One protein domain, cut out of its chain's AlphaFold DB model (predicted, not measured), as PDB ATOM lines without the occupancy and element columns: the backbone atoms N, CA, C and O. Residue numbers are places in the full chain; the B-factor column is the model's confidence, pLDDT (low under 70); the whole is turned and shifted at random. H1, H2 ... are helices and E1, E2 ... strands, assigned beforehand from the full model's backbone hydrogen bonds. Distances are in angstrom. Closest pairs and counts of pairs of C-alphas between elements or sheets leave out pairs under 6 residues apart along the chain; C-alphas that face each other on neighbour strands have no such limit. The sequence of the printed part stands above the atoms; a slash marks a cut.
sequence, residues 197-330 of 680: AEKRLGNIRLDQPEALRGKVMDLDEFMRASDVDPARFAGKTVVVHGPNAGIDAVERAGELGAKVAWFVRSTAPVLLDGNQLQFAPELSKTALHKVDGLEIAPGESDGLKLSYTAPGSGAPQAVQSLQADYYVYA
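What this domain is: This is residues 197 to 330 of the 680 residues of the protein "Restriction endonuclease" of Chromobacterium sp. Panama (UniProt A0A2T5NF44). A five-stranded parallel sheet, in the order E2 E9 E3 E4 E5, stands face to face with a smaller mixed sheet, in the order E1 E6 E7 E8, as a sandwich whose strands cross at 41 degrees. H3 and H5 cover the face of the larger sheet turned away from the smaller one, and H6 packs on E4. The printed part has 134 residues, of mixed class, with six named helices and nine named strands in the order H1 E1 H2 E2 H3 H4 E3 H5 E4 H6 E5 E6 E7 E8 E9. It is compact, with a radius of gyration of the C-alphas of 14.4 A, and spans 40 by 36 by 26 A.

How they stand to each other: H1, residues 197 to 200, touches no helix and is on neither sheet. E1, residues 204 to 206, is parallel to E6, residues 294 to 298, with N 205 and O 294 2.8 A apart. H2, residues 209 to 212, only grazes their sheet. E2, residues 216 to 218, is parallel to E9, residues 326 to 329, with N 217 and O 327 2.9 A apart. H3, residues 219 to 228, is over E2 at a height over the sheet of 10.0 A. H4, residues 230 to 233, is close to H3 but not clearly touching, the closest C-alphas being those of Ser 226 and Phe 233, 7.2 A. E3, residues 237 to 241, is parallel to E9, with N 328 and O 239 2.8 A apart, and to E4, residues 259 to 264, with N 263 and O 240 2.8 A apart. H5, residues 244 to 255, runs along E3, at 2 degrees on the local plane, and touches H3 at a shallow tilt of 20 degrees, the same way, closest at the C-alphas of Leu 219 and Ala 249, 6.3 A. H6, residues 280 to 286, touches H5 about perpendicular, at 89 degrees, closest at the C-alphas of Glu 251 and Ala 280, 5.0 A. E5, residues 288 to 290, is parallel to E4, with N 289 and O 262 2.8 A apart. E6, E7, residues 304 to 308, and E8, residues 320 to 324, form a meander, each strand the antiparallel neighbour of the one before; N 295 and O 307 are 2.8 A apart, as are N 306 and O 322. Every O i to N i+4 pair is within hydrogen-bond range in H3, 6 of 8 in H5 and 2 of 3 in H6.

Where its parts are: H1 begins at C-alpha 197, (255.269, 133.037, 263.907). H5 is 17.8 A long, E4 16.5 A and H3 14.6 A. E9 ends at C-alpha 329, (252.813, 144.027, 271.139).

The domain as a whole: The C-alphas farthest apart, of Val 228 and Ala 315, are 44.8 A apart. The printed part has no cut. The links E4 to H6 and E7 to E8 are long. Residues 313 to 316 have pLDDT under 70.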
ATOM      1  N   ALA A 197     255.226 132.113 262.778       87.44
ATOM      2  CA  ALA A 197     255.269 133.037 263.907       87.44
ATOM      3  C   ALA A 197     253.859 133.526 264.269       87.44
ATOM      4  O   ALA A 197     253.461 133.430 265.425       87.44
ATOM      5  N   GLU A 198     253.059 133.924 263.280       89.50
ATOM      6  CA  GLU A 198     251.677 134.376 263.494       89.50
ATOM      7  C   GLU A 198     250.783 133.276 264.070       89.50
ATOM      8  O   GLU A 198     250.022 133.517 265.004       89.50
ATOM      9  N   LYS A 199     250.924 132.033 263.590       89.12
ATOM     10  CA  LYS A 199     250.181 130.884 264.135       89.12
ATOM     11  C   LYS A 199     250.442 130.667 265.627       89.12
ATOM     12  O   LYS A 199     249.543 130.232 266.344       89.12
ATOM     13  N   ARG A 200     251.653 130.973 266.113       87.62
ATOM     14  CA  ARG A 200     251.992 130.879 267.546       87.62
ATOM     15  C   ARG A 200     251.268 131.926 268.394       87.62
ATOM     16  O   ARG A 200     251.164 131.719 269.597       87.62
ATOM     17  N   LEU A 201     250.761 132.994 267.775       89.75
ATOM     18  CA  LEU A 201     249.984 134.057 268.417       89.75
ATOM     19  C   LEU A 201     248.465 133.839 268.313       89.75
ATOM     20  O   LEU A 201     247.693 134.727 268.661       89.75
ATOM     21  N   GLY A 202     248.003 132.658 267.875       86.56
ATOM     22  CA  GLY A 202     246.570 132.335 267.748       86.56
ATOM     23  C   GLY A 202     245.779 132.315 269.069       86.56
ATOM     24  O   GLY A 202     244.562 132.128 269.070       86.56
ATOM     25  N   ASN A 203     246.464 132.499 270.196       89.19
ATOM     26  CA  ASN A 203     245.915 132.728 271.531       89.19
ATOM     27  C   ASN A 203     245.535 134.199 271.798       89.19
ATOM     28  O   ASN A 203     244.948 134.479 272.843       89.19
ATOM     29  N   ILE A 204     245.851 135.117 270.879       93.06
ATOM     30  CA  ILE A 204     245.485 136.536 270.937       93.06
ATOM     31  C   ILE A 204     244.366 136.798 269.927       93.06
ATOM     32  O   ILE A 204     244.482 136.451 268.752       93.06
ATOM     33  N   ARG A 205     243.269 137.408 270.376       93.44
ATOM     34  CA  ARG A 205     242.100 137.731 269.551       93.44
ATOM     35  C   ARG A 205     241.784 139.217 269.621       93.44
ATOM     36  O   ARG A 205     241.819 139.809 270.695       93.44
ATOM     37  N   LEU A 206     241.455 139.788 268.468       94.38
ATOM     38  CA  LEU A 206     241.023 141.173 268.326       94.38
ATOM     39  C   LEU A 206     239.520 141.193 268.032       94.38
ATOM     40  O   LEU A 206     239.103 140.680 266.990       94.38
ATOM     41  N   ASP A 207     238.731 141.781 268.925       94.12
ATOM     42  CA  ASP A 207     237.328 142.105 268.672       94.12
ATOM     43  C   ASP A 207     237.225 143.493 268.031       94.12
ATOM     44  O   ASP A 207     237.899 144.433 268.444       94.12
ATOM     45  N   GLN A 208     236.383 143.618 267.005       92.06
ATOM     46  CA  GLN A 208     236.201 144.848 266.221       92.06
ATOM     47  C   GLN A 208     237.534 145.530 265.817       92.06
ATOM     48  O   GLN A 208     237.773 146.679 266.190       92.06
ATOM     49  N   PRO A 209     238.407 144.868 265.025       91.50
ATOM     50  CA  PRO A 209     239.779 145.324 264.758       91.50
ATOM     51  C   PRO A 209     239.900 146.775 264.280       91.50
ATOM     52  O   PRO A 209     240.802 147.494 264.704       91.50
ATOM     53  N   GLU A 210     238.979 147.236 263.433       91.31
ATOM     54  CA  GLU A 210     239.004 148.615 262.932       91.31
ATOM     55  C   GLU A 210     238.820 149.654 264.050       91.31
ATOM     56  O   GLU A 210     239.445 150.709 264.015       91.31
ATOM     57  N   ALA A 211     238.049 149.338 265.096       92.19
ATOM     58  CA  ALA A 211     237.875 150.205 266.264       92.19
ATOM     59  C   ALA A 211     239.104 150.224 267.199       92.19
ATOM     60  O   ALA A 211     239.203 151.087 268.071       92.19
ATOM     61  N   LEU A 212     240.041 149.284 267.027       94.94
ATOM     62  CA  LEU A 212     241.272 149.172 267.817       94.94
ATOM     63  C   LEU A 212     242.468 149.903 267.179       94.94
ATOM     64  O   LEU A 212     243.528 150.027 267.807       94.94
ATOM     65  N   ARG A 213     242.327 150.373 265.932       92.12
ATOM     66  CA  ARG A 213     243.388 151.064 265.186       92.12
ATOM     67  C   ARG A 213     243.891 152.291 265.945       92.12
ATOM     68  O   ARG A 213     243.115 153.062 266.502       92.12
ATOM     69  N   GLY A 214     245.212 152.457 265.982       90.62
ATOM     70  CA  GLY A 214     245.875 153.554 266.690       90.62
ATOM     71  C   GLY A 214     245.948 153.399 268.215       90.62
ATOM     72  O   GLY A 214     246.573 154.244 268.854       90.62
ATOM     73  N   LYS A 215     245.348 152.352 268.802       95.69
ATOM     74  CA  LYS A 215     245.463 152.013 270.237       95.69
ATOM     75  C   LYS A 215     246.205 150.706 270.476       95.69
ATOM     76  O   LYS A 215     246.899 150.560 271.479       95.69
ATOM     77  N   VAL A 216     246.052 149.768 269.547       96.88
ATOM     78  CA  VAL A 216     246.832 148.535 269.458       96.88
ATOM     79  C   VAL A 216     247.963 148.780 268.462       96.88
ATOM     80  O   VAL A 216     247.692 149.092 267.307       96.88
ATOM     81  N   MET A 217     249.215 148.683 268.897       95.69
ATOM     82  CA  MET A 217     250.394 149.051 268.098       95.69
ATOM     83  C   MET A 217     251.492 148.003 268.269       95.69
ATOM     84  O   MET A 217     251.584 147.385 269.331       95.69
ATOM     85  N   ASP A 218     252.319 147.771 267.247       93.81
ATOM     86  CA  ASP A 218     253.580 147.055 267.493       93.81
ATOM     87  C   ASP A 218     254.571 147.951 268.253       93.81
ATOM     88  O   ASP A 218     254.334 149.149 268.436       93.81
ATOM     89  N   LEU A 219     255.668 147.356 268.729       93.81
ATOM     90  CA  LEU A 219     256.756 148.076 269.395       93.81
ATOM     91  C   LEU A 219     257.206 149.307 268.600       93.81
ATOM     92  O   LEU A 219     257.238 150.406 269.144       93.81
ATOM     93  N   ASP A 220     257.543 149.125 267.326       91.44
ATOM     94  CA  ASP A 220     258.154 150.169 266.510       91.44
ATOM     95  C   ASP A 220     257.152 151.309 266.237       91.44
ATOM     96  O   ASP A 220     257.504 152.488 266.288       91.44
ATOM     97  N   GLU A 221     255.878 150.980 266.002       93.94
ATOM     98  CA  GLU A 221     254.782 151.947 265.886       93.94
ATOM     99  C   GLU A 221     254.579 152.747 267.177       93.94
ATOM    100  O   GLU A 221     254.456 153.972 267.112       93.94
ATOM    101  N   PHE A 222     254.600 152.091 268.341       95.94
ATOM    102  CA  PHE A 222     254.507 152.770 269.633       95.94
ATOM    103  C   PHE A 222     255.672 153.740 269.851       95.94
ATOM    104  O   PHE A 222     255.434 154.892 270.218       95.94
ATOM    105  N   MET A 223     256.907 153.311 269.575       94.75
ATOM    106  CA  MET A 223     258.090 154.164 269.721       94.75
ATOM    107  C   MET A 223     257.957 155.424 268.856       94.75
ATOM    108  O   MET A 223     257.995 156.532 269.390       94.75
ATOM    109  N   ARG A 224     257.662 155.274 267.556       95.12
ATOM    110  CA  ARG A 224     257.468 156.417 266.644       95.12
ATOM    111  C   ARG A 224     256.307 157.318 267.067       95.12
ATOM    112  O   ARG A 224     256.433 158.539 267.032       95.12
ATOM    113  N   ALA A 225     255.176 156.740 267.476       95.81
ATOM    114  CA  ALA A 225     254.025 157.515 267.934       95.81
ATOM    115  C   ALA A 225     254.355 158.332 269.193       95.81
ATOM    116  O   ALA A 225     253.909 159.474 269.315       95.81
ATOM    117  N   SER A 226     255.157 157.768 270.100       95.38
ATOM    118  CA  SER A 226     255.601 158.439 271.323       95.38
ATOM    119  C   SER A 226     256.587 159.579 271.088       95.38
ATOM    120  O   SER A 226     256.634 160.510 271.886       95.38
ATOM    121  N   ASP A 227     257.339 159.545 269.989       94.25
ATOM    122  CA  ASP A 227     258.230 160.645 269.614       94.25
ATOM    123  C   ASP A 227     257.464 161.821 269.018       94.25
ATOM    124  O   ASP A 227     257.801 162.977 269.271       94.25
ATOM    125  N   VAL A 228     256.428 161.526 268.228       95.25
ATOM    126  CA  VAL A 228     255.595 162.546 267.579       95.25
ATOM    127  C   VAL A 228     254.727 163.281 268.599       95.25
ATOM    128  O   VAL A 228     254.616 164.504 268.535       95.25
ATOM    129  N   ASP A 229     254.109 162.551 269.530       95.31
ATOM    130  CA  ASP A 229     253.241 163.122 270.561       95.31
ATOM    131  C   ASP A 229     253.440 162.401 271.908       95.31
ATOM    132  O   ASP A 229     252.659 161.516 272.270       95.31
ATOM    133  N   PRO A 230     254.482 162.755 272.679       94.88
ATOM    134  CA  PRO A 230     254.750 162.119 273.970       94.88
ATOM    135  C   PRO A 230     253.640 162.384 274.998       94.88
ATOM    136  O   PRO A 230     253.319 161.519 275.816       94.88
ATOM    137  N   ALA A 231     253.003 163.561 274.942       96.12
ATOM    138  CA  ALA A 231     251.952 163.957 275.880       96.12
ATOM    139  C   ALA A 231     250.703 163.068 275.771       96.12
ATOM    140  O   ALA A 231     249.989 162.886 276.759       96.12
ATOM    141  N   ARG A 232     250.479 162.449 274.604       95.25
ATOM    142  CA  ARG A 232     249.419 161.462 274.359       95.25
ATOM    143  C   ARG A 232     249.431 160.279 275.330       95.25
ATOM    144  O   ARG A 232     248.376 159.683 275.557       95.25
ATOM    145  N   PHE A 233     250.597 159.925 275.869       96.94
ATOM    146  CA  PHE A 233     250.802 158.730 276.694       96.94
ATOM    147  C   PHE A 233     250.939 159.033 278.192       96.94
ATOM    148  O   PHE A 233     250.809 158.127 279.017       96.94
ATOM    149  N   ALA A 234     251.151 160.293 278.572       97.19
ATOM    150  CA  ALA A 234     251.352 160.673 279.965       97.19
ATOM    151  C   ALA A 234     250.116 160.370 280.832       97.19
ATOM    152  O   ALA A 234     248.986 160.738 280.504       97.19
ATOM    153  N   GLY A 235     250.319 159.672 281.956       96.62
ATOM    154  CA  GLY A 235     249.256 159.271 282.886       96.62
ATOM    155  C   GLY A 235     248.297 158.188 282.371       96.62
ATOM    156  O   GLY A 235     247.405 157.770 283.118       96.62
ATOM    157  N   LYS A 236     248.479 157.724 281.129       97.50
ATOM    158  CA  LYS A 236     247.673 156.688 280.474       97.50
ATOM    159  C   LYS A 236     248.095 155.293 280.900       97.50
ATOM    160  O   LYS A 236     249.246 155.087 281.270       97.50
ATOM    161  N   THR A 237     247.185 154.328 280.825       98.00
ATOM    162  CA  THR A 237     247.518 152.921 281.057       98.00
ATOM    163  C   THR A 237     247.996 152.286 279.755       98.00
ATOM    164  O   THR A 237     247.207 152.085 278.830       98.00
ATOM    165  N   VAL A 238     249.285 151.959 279.688       98.56
ATOM    166  CA  VAL A 238     249.919 151.306 278.537       98.56
ATOM    167  C   VAL A 238     250.232 149.864 278.908       98.56
ATOM    168  O   VAL A 238     250.974 149.592 279.853       98.56
ATOM    169  N   VAL A 239     249.664 148.928 278.156       98.56
ATOM    170  CA  VAL A 239     249.948 147.503 278.324       98.56
ATOM    171  C   VAL A 239     251.000 147.094 277.317       98.56
ATOM    172  O   VAL A 239     250.758 147.188 276.119       98.56
ATOM    173  N   VAL A 240     252.149 146.612 277.779       98.19
ATOM    174  CA  VAL A 240     253.209 146.097 276.904       98.19
ATOM    175  C   VAL A 240     253.221 144.578 276.976       98.19
ATOM    176  O   VAL A 240     253.343 144.018 278.060       98.19
ATOM    177  N   HIS A 241     253.093 143.892 275.841       96.69
ATOM    178  CA  HIS A 241     253.081 142.433 275.768       96.69
ATOM    179  C   HIS A 241     254.300 141.895 275.020       96.69
ATOM    180  O   HIS A 241     254.417 142.024 273.802       96.69
ATOM    181  N   GLY A 242     255.181 141.229 275.760       93.69
ATOM    182  CA  GLY A 242     256.414 140.629 275.260       93.69
ATOM    183  C   GLY A 242     257.529 140.801 276.290       93.69
ATOM    184  O   GLY A 242     257.614 141.876 276.872       93.69
ATOM    185  N   PRO A 243     258.367 139.781 276.558       90.69
ATOM    186  CA  PRO A 243     259.423 139.875 277.564       90.69
ATOM    187  C   PRO A 243     260.577 140.750 277.043       90.69
ATOM    188  O   PRO A 243     260.482 141.969 277.070       90.69
ATOM    189  N   ASN A 244     261.648 140.161 276.505       87.38
ATOM    190  CA  ASN A 244     262.863 140.900 276.138       87.38
ATOM    191  C   ASN A 244     262.636 141.965 275.059       87.38
ATOM    192  O   ASN A 244     263.127 143.077 275.190       87.38
ATOM    193  N   ALA A 245     261.850 141.662 274.022       85.31
ATOM    194  CA  ALA A 245     261.532 142.647 272.988       85.31
ATOM    195  C   ALA A 245     260.639 143.793 273.505       85.31
ATOM    196  O   ALA A 245     260.584 144.840 272.879       85.31
ATOM    197  N   GLY A 246     259.940 143.609 274.631       91.19
ATOM    198  CA  GLY A 246     259.098 144.644 275.231       91.19
ATOM    199  C   GLY A 246     259.851 145.615 276.139       91.19
ATOM    200  O   GLY A 246     259.267 146.626 276.514       91.19
ATOM    201  N   ILE A 247     261.115 145.337 276.488       92.50
ATOM    202  CA  ILE A 247     261.902 146.157 277.423       92.50
ATOM    203  C   ILE A 247     261.947 147.623 276.970       92.50
ATOM    204  O   ILE A 247     261.649 148.504 277.773       92.50
ATOM    205  N   ASP A 248     262.223 147.877 275.687       90.50
ATOM    206  CA  ASP A 248     262.313 149.237 275.138       90.50
ATOM    207  C   ASP A 248     260.974 149.991 275.241       90.50
ATOM    208  O   ASP A 248     260.946 151.154 275.641       90.50
ATOM    209  N   ALA A 249     259.846 149.323 274.962       94.69
ATOM    210  CA  ALA A 249     258.518 149.924 275.121       94.69
ATOM    211  C   ALA A 249     258.171 150.198 276.589       94.69
ATOM    212  O   ALA A 249     257.522 151.199 276.886       94.69
ATOM    213  N   VAL A 250     258.573 149.316 277.507       96.75
ATOM    214  CA  VAL A 250     258.348 149.505 278.946       96.75
ATOM    215  C   VAL A 250     259.156 150.680 279.469       96.75
ATOM    216  O   VAL A 250     258.604 151.515 280.183       96.75
ATOM    217  N   GLU A 251     260.433 150.758 279.096       95.19
ATOM    218  CA  GLU A 251     261.299 151.876 279.457       95.19
ATOM    219  C   GLU A 251     260.703 153.188 278.946       95.19
ATOM    220  O   GLU A 251     260.447 154.100 279.731       95.19
ATOM    221  N   ARG A 252     260.346 153.229 277.656       95.94
ATOM    222  CA  ARG A 252     259.741 154.402 277.026       95.94
ATOM    223  C   ARG A 252     258.417 154.804 277.673       95.94
ATOM    224  O   ARG A 252     258.191 155.979 277.936       95.94
ATOM    225  N   ALA A 253     257.526 153.856 277.954       97.38
ATOM    226  CA  ALA A 253     256.265 154.156 278.626       97.38
ATOM    227  C   ALA A 253     256.493 154.726 280.040       97.38
ATOM    228  O   ALA A 253     255.792 155.656 280.446       97.38
ATOM    229  N   GLY A 254     257.496 154.213 280.762       96.81
ATOM    230  CA  GLY A 254     257.933 154.751 282.050       96.81
ATOM    231  C   GLY A 254     258.434 156.194 281.955       96.81
ATOM    232  O   GLY A 254     257.949 157.047 282.697       96.81
ATOM    233  N   GLU A 255     259.315 156.491 280.992       96.06
ATOM    234  CA  GLU A 255     259.831 157.848 280.726       96.06
ATOM    235  C   GLU A 255     258.714 158.866 280.462       96.06
ATOM    236  O   GLU A 255     258.781 160.012 280.906       96.06
ATOM    237  N   LEU A 256     257.664 158.445 279.752       96.94
ATOM    238  CA  LEU A 256     256.510 159.285 279.420       96.94
ATOM    239  C   LEU A 256     255.564 159.504 280.613       96.94
ATOM    240  O   LEU A 256     254.591 160.250 280.499       96.94
ATOM    241  N   GLY A 257     255.803 158.849 281.753       97.38
ATOM    242  CA  GLY A 257     254.924 158.894 282.920       97.38
ATOM    243  C   GLY A 257     253.621 158.112 282.733       97.38
ATOM    244  O   GLY A 257     252.605 158.447 283.352       97.38
ATOM    245  N   ALA A 258     253.611 157.099 281.863       98.06
ATOM    246  CA  ALA A 258     252.483 156.188 281.722       98.06
ATOM    247  C   ALA A 258     252.413 155.201 282.901       98.06
ATOM    248  O   ALA A 258     253.407 154.870 283.547       98.06
ATOM    249  N   LYS A 259     251.216 154.679 283.165       98.00
ATOM    250  CA  LYS A 259     251.006 153.528 284.046       98.00
ATOM    251  C   LYS A 259     251.206 152.264 283.225       98.00
ATOM    252  O   LYS A 259     250.420 151.989 282.322       98.00
ATOM    253  N   VAL A 260     252.243 151.497 283.533       98.38
ATOM    254  CA  VAL A 260     252.593 150.313 282.746       98.38
ATOM    255  C   VAL A 260     252.019 149.054 283.384       98.38
ATOM    256  O   VAL A 260     252.166 148.839 284.584       98.38
ATOM    257  N   ALA A 261     251.412 148.199 282.562       98.00
ATOM    258  CA  ALA A 261     251.201 146.791 282.886       98.00
ATOM    259  C   ALA A 261     251.934 145.932 281.851       98.00
ATOM    260  O   ALA A 261     251.797 146.138 280.646       98.00
ATOM    261  N   TRP A 262     252.731 144.974 282.310       97.88
ATOM    262  CA  TRP A 262     253.646 144.227 281.456       97.88
ATOM    263  C   TRP A 262     253.224 142.765 281.347       97.88
ATOM    264  O   TRP A 262     253.363 141.970 282.276       97.88
ATOM    265  N   PHE A 263     252.684 142.400 280.192       97.25
ATOM    266  CA  PHE A 263     252.209 141.057 279.903       97.25
ATOM    267  C   PHE A 263     253.358 140.181 279.403       97.25
ATOM    268  O   PHE A 263     254.062 140.513 278.446       97.25
ATOM    269  N   VAL A 264     253.523 139.021 280.036       94.38
ATOM    270  CA  VAL A 264     254.474 137.981 279.632       94.38
ATOM    271  C   VAL A 264     253.821 136.612 279.751       94.38
ATOM    272  O   VAL A 264     253.016 136.384 280.646       94.38
ATOM    273  N   ARG A 265     254.180 135.655 278.893       89.31
ATOM    274  CA  ARG A 265     253.604 134.303 278.973       89.31
ATOM    275  C   ARG A 265     254.272 133.459 280.050       89.31
ATOM    276  O   ARG A 265     253.757 133.313 281.152       89.31
ATOM    277  N   SER A 266     255.450 132.926 279.749       81.00
ATOM    278  CA  SER A 266     256.222 132.066 280.654       81.00
ATOM    279  C   SER A 266     257.537 132.726 281.059       81.00
ATOM    280  O   SER A 266     257.834 132.808 282.250       81.00
ATOM    281  N   THR A 267     258.270 133.281 280.097       84.88
ATOM    282  CA  THR A 267     259.585 133.903 280.294       84.88
ATOM    283  C   THR A 267     259.464 135.290 280.927       84.88
ATOM    284  O   THR A 267     258.686 136.118 280.457       84.88
ATOM    285  N   ALA A 268     260.199 135.539 282.011       87.81
ATOM    286  CA  ALA A 268     260.373 136.885 282.557       87.81
ATOM    287  C   ALA A 268     261.319 137.702 281.653       87.81
ATOM    288  O   ALA A 268     262.163 137.098 280.987       87.81
ATOM    289  N   PRO A 269     261.195 139.039 281.602       90.12
ATOM    290  CA  PRO A 269     262.185 139.861 280.920       90.12
ATOM    291  C   PRO A 269     263.561 139.648 281.558       90.12
ATOM    292  O   PRO A 269     263.698 139.615 282.781       90.12
ATOM    293  N   VAL A 270     264.573 139.486 280.717       88.38
ATOM    294  CA  VAL A 270     265.959 139.337 281.143       88.38
ATOM    295  C   VAL A 270     266.594 140.716 281.130       88.38
ATOM    296  O   VAL A 270     266.919 141.260 280.076       88.38
ATOM    297  N   LEU A 271     266.729 141.289 282.319       85.94
ATOM    298  CA  LEU A 271     267.399 142.561 282.536       85.94
ATOM    299  C   LEU A 271     268.843 142.275 282.912       85.94
ATOM    300  O   LEU A 271     269.115 141.598 283.901       85.94
ATOM    301  N   LEU A 272     269.753 142.763 282.082       80.81
ATOM    302  CA  LEU A 272     271.169 142.462 282.206       80.81
ATOM    303  C   LEU A 272     271.793 143.219 283.367       80.81
ATOM    304  O   LEU A 272     271.411 144.354 283.652       80.81
ATOM    305  N   ASP A 273     272.745 142.596 284.055       79.38
ATOM    306  CA  ASP A 273     273.401 143.272 285.164       79.38
ATOM    307  C   ASP A 273     274.164 144.511 284.678       79.38
ATOM    308  O   ASP A 273     274.735 144.535 283.587       79.38
ATOM    309  N   GLY A 274     274.118 145.573 285.477       77.56
ATOM    310  CA  GLY A 274     274.679 146.859 285.092       77.56
ATOM    311  C   GLY A 274     273.981 147.527 283.902       77.56
ATOM    312  O   GLY A 274     274.551 148.467 283.360       77.56
ATOM    313  N   ASN A 275     272.772 147.130 283.489       82.25
ATOM    314  CA  ASN A 275     272.010 147.915 282.507       82.25
ATOM    315  C   ASN A 275     271.759 149.366 283.002       82.25
ATOM    316  O   ASN A 275     271.921 149.674 284.185       82.25
ATOM    317  N   GLN A 276     271.425 150.278 282.089       82.00
ATOM    318  CA  GLN A 276     271.177 151.707 282.352       82.00
ATOM    319  C   GLN A 276     269.693 152.083 282.265       82.00
ATOM    320  O   GLN A 276     269.361 153.265 282.230       82.00
ATOM    321  N   LEU A 277     268.808 151.087 282.220       87.94
ATOM    322  CA  LEU A 277     267.369 151.307 282.186       87.94
ATOM    323  C   LEU A 277     266.914 151.818 283.559       87.94
ATOM    324  O   LEU A 277     267.335 151.303 284.597       87.94
ATOM    325  N   GLN A 278     266.059 152.832 283.574       91.94
ATOM    326  CA  GLN A 278     265.577 153.488 284.787       91.94
ATOM    327  C   GLN A 278     264.241 152.907 285.255       91.94
ATOM    328  O   GLN A 278     264.022 152.761 286.458       91.94
ATOM    329  N   PHE A 279     263.353 152.545 284.324       95.00
ATOM    330  CA  PHE A 279     261.969 152.172 284.630       95.00
ATOM    331  C   PHE A 279     261.719 150.669 284.500       95.00
ATOM    332  O   PHE A 279     261.116 150.059 285.391       95.00
ATOM    333  N   ALA A 280     262.203 150.041 283.426       94.50
ATOM    334  CA  ALA A 280     261.999 148.619 283.167       94.50
ATOM    335  C   ALA A 280     262.464 147.705 284.321       94.50
ATOM    336  O   ALA A 280     261.739 146.750 284.628       94.50
ATOM    337  N   PRO A 281     263.582 147.978 285.033       93.25
ATOM    338  CA  PRO A 281     263.994 147.156 286.166       93.25
ATOM    339  C   PRO A 281     262.984 147.087 287.300       93.25
ATOM    340  O   PRO A 281     262.709 145.999 287.810       93.25
ATOM    341  N   GLU A 282     262.387 148.210 287.678       94.06
ATOM    342  CA  GLU A 282     261.416 148.227 288.769       94.06
ATOM    343  C   GLU A 282     260.048 147.702 288.324       94.06
ATOM    344  O   GLU A 282     259.401 146.926 289.036       94.06
ATOM    345  N   LEU A 283     259.639 148.024 287.095       95.88
ATOM    346  CA  LEU A 283     258.404 147.508 286.506       95.88
ATOM    347  C   LEU A 283     258.448 145.987 286.308       95.88
ATOM    348  O   LEU A 283     257.422 145.322 286.446       95.88
ATOM    349  N   SER A 284     259.627 145.400 286.083       94.62
ATOM    350  CA  SER A 284     259.777 143.940 286.017       94.62
ATOM    351  C   SER A 284     259.443 143.231 287.337       94.62
ATOM    352  O   SER A 284     259.111 142.048 287.331       94.62
ATOM    353  N   LYS A 285     259.497 143.933 288.474       93.06
ATOM    354  CA  LYS A 285     259.167 143.378 289.797       93.06
ATOM    355  C   LYS A 285     257.713 143.625 290.184       93.06
ATOM    356  O   LYS A 285     257.128 142.824 290.904       93.06
ATOM    357  N   THR A 286     257.147 144.740 289.729       94.44
ATOM    358  CA  THR A 286     255.884 145.278 290.256       94.44
ATOM    359  C   THR A 286     254.720 145.222 289.269       94.44
ATOM    360  O   THR A 286     253.570 145.202 289.702       94.44
ATOM    361  N   ALA A 287     254.992 145.159 287.963       95.06
ATOM    362  CA  ALA A 287     253.988 145.323 286.910       95.06
ATOM    363  C   ALA A 287     253.808 144.089 286.005       95.06
ATOM    364  O   ALA A 287     253.121 144.178 284.988       95.06
ATOM    365  N   LEU A 288     254.417 142.940 286.330       95.81
ATOM    366  CA  LEU A 288     254.313 141.730 285.505       95.81
ATOM    367  C   LEU A 288     252.979 140.994 285.690       95.81
ATOM    368  O   LEU A 288     252.606 140.610 286.796       95.81
ATOM    369  N   HIS A 289     252.337 140.668 284.569       95.31
ATOM    370  CA  HIS A 289     251.171 139.790 284.495       95.31
ATOM    371  C   HIS A 289     251.483 138.573 283.623       95.31
ATOM    372  O   HIS A 289     251.966 138.704 282.496       95.31
ATOM    373  N   LYS A 290     251.183 137.375 284.137       94.00
ATOM    374  CA  LYS A 290     251.304 136.130 283.372       94.00
ATOM    375  C   LYS A 290     250.065 135.937 282.499       94.00
ATOM    376  O   LYS A 290     248.964 135.837 283.035       94.00
ATOM    377  N   VAL A 291     250.249 135.867 281.182       92.94
ATOM    378  CA  VAL A 291     249.159 135.834 280.193       92.94
ATOM    379  C   VAL A 291     249.332 134.685 279.206       92.94
ATOM    380  O   VAL A 291     250.373 134.556 278.571       92.94
ATOM    381  N   ASP A 292     248.301 133.854 279.063       90.69
ATOM    382  CA  ASP A 292     248.226 132.776 278.077       90.69
ATOM    383  C   ASP A 292     247.210 133.090 276.977       90.69
ATOM    384  O   ASP A 292     247.611 133.295 275.840       90.69
ATOM    385  N   GLY A 293     245.915 133.181 277.287       92.44
ATOM    386  CA  GLY A 293     244.899 133.661 276.344       92.44
ATOM    387  C   GLY A 293     244.661 135.159 276.505       92.44
ATOM    388  O   GLY A 293     244.649 135.645 277.635       92.44
ATOM    389  N   LEU A 294     244.446 135.878 275.401       96.00
ATOM    390  CA  LEU A 294     244.132 137.308 275.415       96.00
ATOM    391  C   LEU A 294     243.066 137.652 274.370       96.00
ATOM    392  O   LEU A 294     243.209 137.346 273.191       96.00
ATOM    393  N   GLU A 295     242.030 138.354 274.799       96.62
ATOM    394  CA  GLU A 295     241.049 139.009 273.943       96.62
ATOM    395  C   GLU A 295     241.110 140.520 274.181       96.62
ATOM    396  O   GLU A 295     241.077 140.984 275.323       96.62
ATOM    397  N   ILE A 296     241.228 141.275 273.092       97.31
ATOM    398  CA  ILE A 296     241.337 142.733 273.080       97.31
ATOM    399  C   ILE A 296     240.079 143.280 272.418       97.31
ATOM    400  O   ILE A 296     239.836 142.995 271.248       97.31
ATOM    401  N   ALA A 297     239.301 144.066 273.155       97.06
ATOM    402  CA  ALA A 297     238.062 144.668 272.672       97.06
ATOM    403  C   ALA A 297     238.030 146.179 272.967       97.06
ATOM    404  O   ALA A 297     238.733 146.639 273.874       97.06
ATOM    405  N   PRO A 298     237.204 146.964 272.251       96.69
ATOM    406  CA  PRO A 298     236.942 148.351 272.617       96.69
ATOM    407  C   PRO A 298     236.418 148.449 274.058       96.69
ATOM    408  O   PRO A 298     235.525 147.702 274.466       96.69
ATOM    409  N   GLY A 299     237.012 149.346 274.841       91.44
ATOM    410  CA  GLY A 299     236.638 149.615 276.228       91.44
ATOM    411  C   GLY A 299     235.723 150.832 276.373       91.44
ATOM    412  O   GLY A 299     235.297 151.454 275.399       91.44
ATOM    413  N   GLU A 300     235.427 151.190 277.621       84.12
ATOM    414  CA  GLU A 300     234.719 152.433 277.936       84.12
ATOM    415  C   GLU A 300     235.621 153.656 277.701       84.12
ATOM    416  O   GLU A 300     236.845 153.558 277.763       84.12
ATOM    417  N   SER A 301     235.019 154.830 277.477       79.38
ATOM    418  CA  SER A 301     235.731 156.121 277.399       79.38
ATOM    419  C   SER A 301     236.904 156.150 276.410       79.38
ATOM    420  O   SER A 301     237.954 156.712 276.709       79.38
ATOM    421  N   ASP A 302     236.719 155.543 275.233       83.81
ATOM    422  CA  ASP A 302     237.744 155.439 274.186       83.81
ATOM    423  C   ASP A 302     238.967 154.572 274.579       83.81
ATOM    424  O   ASP A 302     239.984 154.583 273.893       83.81
ATOM    425  N   GLY A 303     238.873 153.766 275.640       92.00
ATOM    426  CA  GLY A 303     239.910 152.818 276.054       92.00
ATOM    427  C   GLY A 303     239.812 151.438 275.392       92.00
ATOM    428  O   GLY A 303     239.105 151.220 274.406       92.00
ATOM    429  N   LEU A 304     240.525 150.482 275.977       97.88
ATOM    430  CA  LEU A 304     240.610 149.071 275.622       97.88
ATOM    431  C   LEU A 304     240.207 148.220 276.825       97.88
ATOM    432  O   LEU A 304     240.669 148.452 277.943       97.88
ATOM    433  N   LYS A 305     239.429 147.170 276.573       97.62
ATOM    434  CA  LYS A 305     239.182 146.095 277.529       97.62
ATOM    435  C   LYS A 305     240.015 144.880 277.140       97.62
ATOM    436  O   LYS A 305     239.811 144.297 276.078       97.62
ATOM    437  N   LEU A 306     240.921 144.476 278.025       97.94
ATOM    438  CA  LEU A 306     241.739 143.276 277.877       97.94
ATOM    439  C   LEU A 306     241.178 142.177 278.772       97.94
ATOM    440  O   LEU A 306     241.172 142.324 279.994       97.94
ATOM    441  N   SER A 307     240.715 141.083 278.175       97.31
ATOM    442  CA  SER A 307     240.276 139.882 278.891       97.31
ATOM    443  C   SER A 307     241.330 138.798 278.711       97.31
ATOM    444  O   SER A 307     241.631 138.426 277.580       97.31
ATOM    445  N   TYR A 308     241.914 138.293 279.794       95.81
ATOM    446  CA  TYR A 308     243.037 137.364 279.701       95.81
ATOM    447  C   TYR A 308     242.982 136.231 280.718       95.81
ATOM    448  O   TYR A 308     242.324 136.323 281.752       95.81
ATOM    449  N   THR A 309     243.693 135.148 280.428       93.94
ATOM    450  CA  THR A 309     243.884 134.017 281.343       93.94
ATOM    451  C   THR A 309     245.355 133.867 281.697       93.94
ATOM    452  O   THR A 309     246.229 134.180 280.891       93.94
ATOM    453  N   ALA A 310     245.643 133.365 282.896       90.12
ATOM    454  CA  ALA A 310     247.001 132.972 283.259       90.12
ATOM    455  C   ALA A 310     247.391 131.637 282.582       90.12
ATOM    456  O   ALA A 310     246.509 130.848 282.238       90.12
ATOM    457  N   PRO A 311     248.691 131.336 282.414       86.50
ATOM    458  CA  PRO A 311     249.147 129.995 282.055       86.50
ATOM    459  C   PRO A 311     248.740 128.980 283.135       86.50
ATOM    460  O   PRO A 311     248.921 129.240 284.323       86.50
ATOM    461  N   GLY A 312     248.211 127.818 282.741       75.06
ATOM    462  CA  GLY A 312     247.728 126.795 283.676       75.06
ATOM    463  C   GLY A 312     248.124 125.370 283.291       75.06
ATOM    464  O   GLY A 312     248.340 125.060 282.124       75.06
ATOM    465  N   SER A 313     248.175 124.475 284.280       60.81
ATOM    466  CA  SER A 313     248.548 123.059 284.133       60.81
ATOM    467  C   SER A 313     247.363 122.129 283.804       60.81
ATOM    468  O   SER A 313     247.350 120.976 284.230       60.81
ATOM    469  N   GLY A 314     246.346 122.622 283.082       59.19
ATOM    470  CA  GLY A 314     245.199 121.819 282.616       59.19
ATOM    471  C   GLY A 314     243.849 122.052 283.317       59.19
ATOM    472  O   GLY A 314     242.861 121.446 282.914       59.19
ATOM    473  N   ALA A 315     243.763 122.943 284.312       64.19
ATOM    474  CA  ALA A 315     242.486 123.407 284.878       64.19
ATOM    475  C   ALA A 315     242.042 124.743 284.238       64.19
ATOM    476  O   ALA A 315     242.916 125.579 283.971       64.19
ATOM    477  N   PRO A 316     240.727 124.987 284.028       67.44
ATOM    478  CA  PRO A 316     240.221 126.259 283.511       67.44
ATOM    479  C   PRO A 316     240.661 127.420 284.406       67.44
ATOM    480  O   PRO A 316     240.336 127.459 285.593       67.44
ATOM    481  N   GLN A 317     241.421 128.353 283.842       80.06
ATOM    482  CA  GLN A 317     241.876 129.540 284.560       80.06
ATOM    483  C   GLN A 317     240.767 130.591 284.571       80.06
ATOM    484  O   GLN A 317     240.053 130.760 283.582       80.06
ATOM    485  N   ALA A 318     240.623 131.301 285.692       84.81
ATOM    486  CA  ALA A 318     239.681 132.407 285.780       84.81
ATOM    487  C   ALA A 318     240.069 133.500 284.774       84.81
ATOM    488  O   ALA A 318     241.238 133.887 284.691       84.81
ATOM    489  N   VAL A 319     239.084 133.995 284.021       90.69
ATOM    490  CA  VAL A 319     239.279 135.138 283.127       90.69
ATOM    491  C   VAL A 319     239.450 136.389 283.980       90.69
ATOM    492  O   VAL A 319     238.589 136.728 284.792       90.69
ATOM    493  N   GLN A 320     240.573 137.063 283.790       94.50
ATOM    494  CA  GLN A 320     240.909 138.345 284.390       94.50
ATOM    495  C   GLN A 320     240.609 139.458 283.384       94.50
ATOM    496  O   GLN A 320     240.609 139.227 282.174       94.50
ATOM    497  N   SER A 321     240.335 140.669 283.871       94.06
ATOM    498  CA  SER A 321     240.078 141.828 283.015       94.06
ATOM    499  C   SER A 321     240.922 143.017 283.450       94.06
ATOM    500  O   SER A 321     241.062 143.274 284.644       94.06
ATOM    501  N   LEU A 322     241.461 143.747 282.476       95.94
ATOM    502  CA  LEU A 322     242.202 144.985 282.678       95.94
ATOM    503  C   LEU A 322     241.732 146.039 281.669       95.94
ATOM    504  O   LEU A 322     241.530 145.731 280.497       95.94
ATOM    505  N   GLN A 323     241.536 147.271 282.138       97.06
ATOM    506  CA  GLN A 323     241.272 148.424 281.277       97.06
ATOM    507  C   GLN A 323     242.599 149.097 280.933       97.06
ATOM    508  O   GLN A 323     243.439 149.286 281.814       97.06
ATOM    509  N   ALA A 324     242.776 149.463 279.670       97.75
ATOM    510  CA  ALA A 324     243.970 150.132 279.171       97.75
ATOM    511  C   ALA A 324     243.594 151.256 278.205       97.75
ATOM    512  O   ALA A 324     242.514 151.240 277.632       97.75
ATOM    513  N   ASP A 325     244.482 152.218 277.991       97.88
ATOM    514  CA  ASP A 325     244.338 153.186 276.899       97.88
ATOM    515  C   ASP A 325     245.044 152.672 275.634       97.88
ATOM    516  O   ASP A 325     244.556 152.863 274.520       97.88
ATOM    517  N   TYR A 326     246.171 151.976 275.817       98.31
ATOM    518  CA  TYR A 326     247.013 151.460 274.740       98.31
ATOM    519  C   TYR A 326     247.471 150.033 275.016       98.31
ATOM    520  O   TYR A 326     247.696 149.645 276.164       98.31
ATOM    521  N   TYR A 327     247.666 149.274 273.944       98.25
ATOM    522  CA  TYR A 327     248.271 147.953 273.981       98.25
ATOM    523  C   TYR A 327     249.384 147.869 272.934       98.25
ATOM    524  O   TYR A 327     249.159 148.101 271.748       98.25
ATOM    525  N   VAL A 328     250.582 147.517 273.381       97.69
ATOM    526  CA  VAL A 328     251.796 147.432 272.573       97.69
ATOM    527  C   VAL A 328     252.231 145.976 272.507       97.69
ATOM    528  O   VAL A 328     252.485 145.365 273.545       97.69
ATOM    529  N   TYR A 329     252.329 145.398 271.311       95.25
ATOM    530  CA  TYR A 329     252.813 144.027 271.139       95.25
ATOM    531  C   TYR A 329     254.260 143.989 270.636       95.25
ATOM    532  O   TYR A 329     254.604 144.526 269.588       95.25
ATOM    533  N   ALA A 330     255.101 143.277 271.381       93.06
ATOM    534  CA  ALA A 330     256.513 143.041 271.111       93.06
ATOM    535  C   ALA A 330     256.799 141.525 271.139       93.06
ATOM    536  O   ALA A 330     257.606 141.014 271.915       93.06
TER     537      ALA A 330